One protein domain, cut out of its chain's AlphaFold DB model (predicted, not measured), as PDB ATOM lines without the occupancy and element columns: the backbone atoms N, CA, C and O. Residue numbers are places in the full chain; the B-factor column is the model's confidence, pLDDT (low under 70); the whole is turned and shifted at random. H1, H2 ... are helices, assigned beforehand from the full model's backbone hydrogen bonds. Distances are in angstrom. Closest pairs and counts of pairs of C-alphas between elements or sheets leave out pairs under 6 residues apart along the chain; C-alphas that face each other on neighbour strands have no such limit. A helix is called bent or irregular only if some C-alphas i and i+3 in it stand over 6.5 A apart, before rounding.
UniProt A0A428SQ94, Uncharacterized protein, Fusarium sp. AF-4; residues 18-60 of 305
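AT A GLANCE: This is residues 18 to 60 of the 305 residues of an uncharacterized protein of Fusarium sp. AF-4 (UniProt A0A428SQ94). Three helices make a flat, open loop: H1 stands on one side, H2 runs along another, and H3 folds back from the end of H2 until its last residues meet H1. H2 and H3 form a helical hairpin like a V, joined at the tight link between them, and H1 stands about perpendicular to H3 at the far end of H3, apart from H2, with the short link of residues 28 to 33 leading from H1 to H2. The printed part has 43 residues with three named helices, in the order H1, H2, H3, and no named strand; its class is all helix. It is only just loose, close to compact, with a radius of gyration of the C-alphas of 11.1 A, and spans 28 by 25 by 10 A.

HOW THE PARTS SIT: H1, residues 18 to 27, is apart from H2, residues 34 to 45. H1 touches H3, residues 50 to 59, about perpendicular at 74 degrees; the closest C-alphas are those of Trp 21 and Val 59, 4.9 A apart. H2 touches H3 with residues 44 to 45 alone, and the closest C-alphas are those of Val 44 and Arg 53, 6.0 A apart. This hairpin runs opposite ways at a shallow tilt of 34.6 degrees, only just short of steep. Every O i to N i+4 pair is within hydrogen-bond range in H2 and H3; in H1, 4 of 6 are.

IN THESE COORDINATES: H1 begins at C-alpha 18, (134.155, 139.558, 171.996), and is 14.2 A long; it is irregular, but only just, with C-alphas 21 and 24 6.7 A apart. H2 begins at C-alpha 34, (142.187, 118.756, 161.881), and is 16.6 A long. H3 is 14.0 A long and ends at C-alpha 59, (142.126, 136.953, 168.475).

THE WHOLE: The two C-alphas farthest apart, those of Pro 29 and Pro 48, are 28.2 A apart. The link from H1 to H2 is short and that from H2 to H3 tight. Residues 33 to 39, of which 34 to 39 belong to H2, and residues 46 to 51 stand free. The printed part has no cut. Its mean pLDDT is 72.8, and residues 24, 27 to 32, 36, 39 and 59 to 60 are under 70.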
ATOM      1  N   PHE A  18     135.069 140.534 172.577       84.38
ATOM      2  CA  PHE A  18     134.155 139.558 171.996       84.38
ATOM      3  C   PHE A  18     134.164 139.622 170.464       84.38
ATOM      4  O   PHE A  18     134.251 138.585 169.807       84.38
ATOM      5  N   GLY A  19     134.149 140.830 169.891       82.12
ATOM      6  CA  GLY A  19     134.266 141.028 168.445       82.12
ATOM      7  C   GLY A  19     135.589 140.496 167.888       82.12
ATOM      8  O   GLY A  19     135.590 139.768 166.899       82.12
ATOM      9  N   ALA A  20     136.699 140.775 168.572       76.00
ATOM     10  CA  ALA A  20     138.028 140.279 168.223       76.00
ATOM     11  C   ALA A  20     138.124 138.739 168.281       76.00
ATOM     12  O   ALA A  20     138.806 138.124 167.467       76.00
ATOM     13  N   TRP A  21     137.408 138.093 169.202       77.44
ATOM     14  CA  TRP A  21     137.350 136.632 169.290       77.44
ATOM     15  C   TRP A  21     136.437 135.998 168.224       77.44
ATOM     16  O   TRP A  21     136.747 134.925 167.700       77.44
ATOM     17  N   LEU A  22     135.304 136.629 167.898       81.00
ATOM     18  CA  LEU A  22     134.292 136.058 167.003       81.00
ATOM     19  C   LEU A  22     134.601 136.293 165.515       81.00
ATOM     20  O   LEU A  22     134.450 135.373 164.713       81.00
ATOM     21  N   ALA A  23     135.061 137.491 165.149       73.88
ATOM     22  CA  ALA A  23     135.284 137.886 163.756       73.88
ATOM     23  C   ALA A  23     136.180 136.920 162.947       73.88
ATOM     24  O   ALA A  23     135.767 136.536 161.857       73.88
ATOM     25  N   PRO A  24     137.329 136.428 163.452       66.62
ATOM     26  CA  PRO A  24     138.185 135.516 162.690       66.62
ATOM     27  C   PRO A  24     137.555 134.135 162.493       66.62
ATOM     28  O   PRO A  24     137.859 133.458 161.523       66.62
ATOM     29  N   ARG A  25     136.680 133.697 163.407       70.50
ATOM     30  CA  ARG A  25     136.010 132.390 163.299       70.50
ATOM     31  C   ARG A  25     134.859 132.397 162.302       70.50
ATOM     32  O   ARG A  25     134.537 131.352 161.757       70.50
ATOM     33  N   VAL A  26     134.224 133.553 162.118       73.75
ATOM     34  CA  VAL A  26     133.080 133.724 161.212       73.75
ATOM     35  C   VAL A  26     133.534 134.162 159.817       73.75
ATOM     36  O   VAL A  26     132.898 133.797 158.835       73.75
ATOM     37  N   LEU A  27     134.625 134.929 159.724       63.53
ATOM     38  CA  LEU A  27     135.133 135.487 158.469       63.53
ATOM     39  C   LEU A  27     136.263 134.668 157.828       63.53
ATOM     40  O   LEU A  27     136.734 135.086 156.776       63.53
ATOM     41  N   ASP A  28     136.719 133.552 158.413       60.97
ATOM     42  CA  ASP A  28     137.654 132.636 157.737       60.97
ATOM     43  C   ASP A  28     136.855 131.747 156.764       60.97
ATOM     44  O   ASP A  28     136.139 130.846 157.209       60.97
ATOM     45  N   PRO A  29     136.936 131.972 155.437       53.97
ATOM     46  CA  PRO A  29     136.181 131.198 154.456       53.97
ATOM     47  C   PRO A  29     136.776 129.795 154.242       53.97
ATOM     48  O   PRO A  29     136.291 129.049 153.391       53.97
ATOM     49  N   THR A  30     137.853 129.433 154.955       54.62
ATOM     50  CA  THR A  30     138.553 128.162 154.771       54.62
ATOM     51  C   THR A  30     138.211 127.169 155.879       54.62
ATOM     52  O   THR A  30     138.617 127.319 157.030       54.62
ATOM     53  N   ASP A  31     137.505 126.091 155.532       57.16
ATOM     54  CA  ASP A  31     137.244 125.011 156.484       57.16
ATOM     55  C   ASP A  31     138.532 124.190 156.680       57.16
ATOM     56  O   ASP A  31     138.936 123.364 155.854       57.16
ATOM     57  N   LYS A  32     139.292 124.508 157.734       65.00
ATOM     58  CA  LYS A  32     140.592 123.873 157.989       65.00
ATOM     59  C   LYS A  32     140.376 122.507 158.640       65.00
ATOM     60  O   LYS A  32     139.920 122.430 159.785       65.00
ATOM     61  N   GLY A  33     140.778 121.439 157.951       76.81
ATOM     62  CA  GLY A  33     140.824 120.081 158.504       76.81
ATOM     63  C   GLY A  33     141.693 119.969 159.774       76.81
ATOM     64  O   GLY A  33     142.537 120.838 160.030       76.81
ATOM     65  N   PRO A  34     141.515 118.907 160.585       78.38
ATOM     66  CA  PRO A  34     142.187 118.756 161.881       78.38
ATOM     67  C   PRO A  34     143.720 118.775 161.769       78.38
ATOM     68  O   PRO A  34     144.390 119.365 162.615       78.38
ATOM     69  N   GLU A  35     144.282 118.225 160.693       72.06
ATOM     70  CA  GLU A  35     145.729 118.231 160.438       72.06
ATOM     71  C   GLU A  35     146.283 119.637 160.181       72.06
ATOM     72  O   GLU A  35     147.320 120.016 160.729       72.06
ATOM     73  N   LYS A  36     145.557 120.456 159.409       65.06
ATOM     74  CA  LYS A  36     145.939 121.847 159.131       65.06
ATOM     75  C   LYS A  36     145.935 122.675 160.416       65.06
ATOM     76  O   LYS A  36     146.871 123.430 160.645       65.06
ATOM     77  N   ARG A  37     144.958 122.460 161.307       71.50
ATOM     78  CA  ARG A  37     144.913 123.115 162.630       71.50
ATOM     79  C   ARG A  37     146.106 122.735 163.509       71.50
ATOM     80  O   ARG A  37     146.636 123.587 164.215       71.50
ATOM     81  N   LEU A  38     146.538 121.473 163.474       76.19
ATOM     82  CA  LEU A  38     147.714 121.016 164.221       76.19
ATOM     83  C   LEU A  38     149.008 121.628 163.678       76.19
ATOM     84  O   LEU A  38     149.867 122.026 164.464       76.19
ATOM     85  N   ARG A  39     149.139 121.737 162.354       69.62
ATOM     86  CA  ARG A  39     150.279 122.397 161.709       69.62
ATOM     87  C   ARG A  39     150.321 123.889 162.029       69.62
ATOM     88  O   ARG A  39     151.365 124.362 162.466       69.62
ATOM     89  N   ASP A  40     149.191 124.587 161.894       70.69
ATOM     90  CA  ASP A  40     149.066 126.005 162.251       70.69
ATOM     91  C   ASP A  40     149.440 126.206 163.732       70.69
ATOM     92  O   ASP A  40     150.225 127.090 164.059       70.69
ATOM     93  N   ARG A  41     148.994 125.320 164.635       75.50
ATOM     94  CA  ARG A  41     149.362 125.371 166.060       75.50
ATOM     95  C   ARG A  41     150.861 125.184 166.304       75.50
ATOM     96  O   ARG A  41     151.440 125.955 167.062       75.50
ATOM     97  N   ARG A  42     151.494 124.196 165.662       77.62
ATOM     98  CA  ARG A  42     152.951 123.984 165.765       77.62
ATOM     99  C   ARG A  42     153.738 125.184 165.242       77.62
ATOM    100  O   ARG A  42     154.743 125.551 165.837       77.62
ATOM    101  N   TRP A  43     153.271 125.792 164.154       71.38
ATOM    102  CA  TRP A  43     153.888 126.979 163.571       71.38
ATOM    103  C   TRP A  43     153.801 128.183 164.515       71.38
ATOM    104  O   TRP A  43     154.817 128.806 164.803       71.38
ATOM    105  N   VAL A  44     152.633 128.436 165.104       73.94
ATOM    106  CA  VAL A  44     152.452 129.501 166.106       73.94
ATOM    107  C   VAL A  44     153.311 129.269 167.345       73.94
ATOM    108  O   VAL A  44     153.930 130.202 167.851       73.94
ATOM    109  N   ASP A  45     153.382 128.032 167.837       76.94
ATOM    110  CA  ASP A  45     154.184 127.705 169.019       76.94
ATOM    111  C   ASP A  45     155.700 127.878 168.765       76.94
ATOM    112  O   ASP A  45     156.453 128.050 169.724       76.94
ATOM    113  N   SER A  46     156.143 127.916 167.499       74.38
ATOM    114  CA  SER A  46     157.536 128.198 167.111       74.38
ATOM    115  C   SER A  46     157.908 129.686 167.092       74.38
ATOM    116  O   SER A  46     159.094 130.015 167.033       74.38
ATOM    117  N   SER A  47     156.928 130.594 167.171       74.12
ATOM    118  CA  SER A  47     157.187 132.036 167.213       74.12
ATOM    119  C   SER A  47     158.041 132.383 168.434       74.12
ATOM    120  O   SER A  47     157.707 131.931 169.531       74.12
ATOM    121  N   PRO A  48     159.113 133.189 168.319       74.88
ATOM    122  CA  PRO A  48     159.935 133.572 169.469       74.88
ATOM    123  C   PRO A  48     159.234 134.600 170.375       74.88
ATOM    124  O   PRO A  48     159.553 134.699 171.562       74.88
ATOM    125  N   TYR A  49     158.221 135.313 169.873       78.38
ATOM    126  CA  TYR A  49     157.575 136.418 170.580       78.38
ATOM    127  C   TYR A  49     156.352 135.970 171.385       78.38
ATOM    128  O   TYR A  49     155.440 135.317 170.882       78.38
ATOM    129  N   PHE A  50     156.293 136.377 172.656       80.31
ATOM    130  CA  PHE A  50     155.177 136.042 173.546       80.31
ATOM    131  C   PHE A  50     153.834 136.590 173.039       80.31
ATOM    132  O   PHE A  50     152.847 135.855 173.020       80.31
ATOM    133  N   TRP A  51     153.802 137.855 172.609       76.62
ATOM    134  CA  TRP A  51     152.566 138.522 172.191       76.62
ATOM    135  C   TRP A  51     151.979 137.955 170.897       76.62
ATOM    136  O   TRP A  51     150.761 137.880 170.790       76.62
ATOM    137  N   ASP A  52     152.809 137.468 169.973       76.62
ATOM    138  CA  ASP A  52     152.369 136.801 168.738       76.62
ATOM    139  C   ASP A  52     151.659 135.467 169.052       76.62
ATOM    140  O   ASP A  52     150.554 135.207 168.575       76.62
ATOM    141  N   ARG A  53     152.198 134.684 170.004       82.12
ATOM    142  CA  ARG A  53     151.545 133.459 170.503       82.12
ATOM    143  C   ARG A  53     150.210 133.743 171.202       82.12
ATOM    144  O   ARG A  53     149.268 132.965 171.049       82.12
ATOM    145  N   GLN A  54     150.106 134.831 171.972       82.69
ATOM    146  CA  GLN A  54     148.850 135.196 172.645       82.69
ATOM    147  C   GLN A  54     147.813 135.777 171.677       82.69
ATOM    148  O   GLN A  54     146.644 135.402 171.755       82.69
ATOM    149  N   ALA A  55     148.227 136.622 170.729       78.50
ATOM    150  CA  ALA A  55     147.346 137.202 169.715       78.50
ATOM    151  C   ALA A  55     146.696 136.113 168.847       78.50
ATOM    152  O   ALA A  55     145.478 136.121 168.658       78.50
ATOM    153  N   CYS A  56     147.475 135.102 168.455       76.62
ATOM    154  CA  CYS A  56     146.974 133.900 167.796       76.62
ATOM    155  C   CYS A  56     145.887 133.171 168.583       76.62
ATOM    156  O   CYS A  56     144.874 132.743 168.032       76.62
ATOM    157  N   ARG A  57     146.116 132.983 169.887       74.81
ATOM    158  CA  ARG A  57     145.226 132.201 170.751       74.81
ATOM    159  C   ARG A  57     143.939 132.953 171.076       74.81
ATOM    160  O   ARG A  57     142.890 132.324 171.195       74.81
ATOM    161  N   TRP A  58     144.015 134.270 171.248       70.12
ATOM    162  CA  TRP A  58     142.896 135.084 171.729       70.12
ATOM    163  C   TRP A  58     142.069 135.697 170.606       70.12
ATOM    164  O   TRP A  58     140.844 135.727 170.700       70.12
ATOM    165  N   VAL A  59     142.731 136.147 169.543       68.88
ATOM    166  CA  VAL A  59     142.126 136.953 168.475       68.88
ATOM    167  C   VAL A  59     142.237 136.246 167.121       68.88
ATOM    168  O   VAL A  59     141.838 136.795 166.109       68.88
ATOM    169  N   GLY A  60     142.779 135.022 167.055       65.94
ATOM    170  CA  GLY A  60     142.892 134.255 165.805       65.94
ATOM    171  C   GLY A  60     143.804 134.891 164.748       65.94
ATOM    172  O   GLY A  60     143.920 134.369 163.643       65.94
TER     173      GLY A  60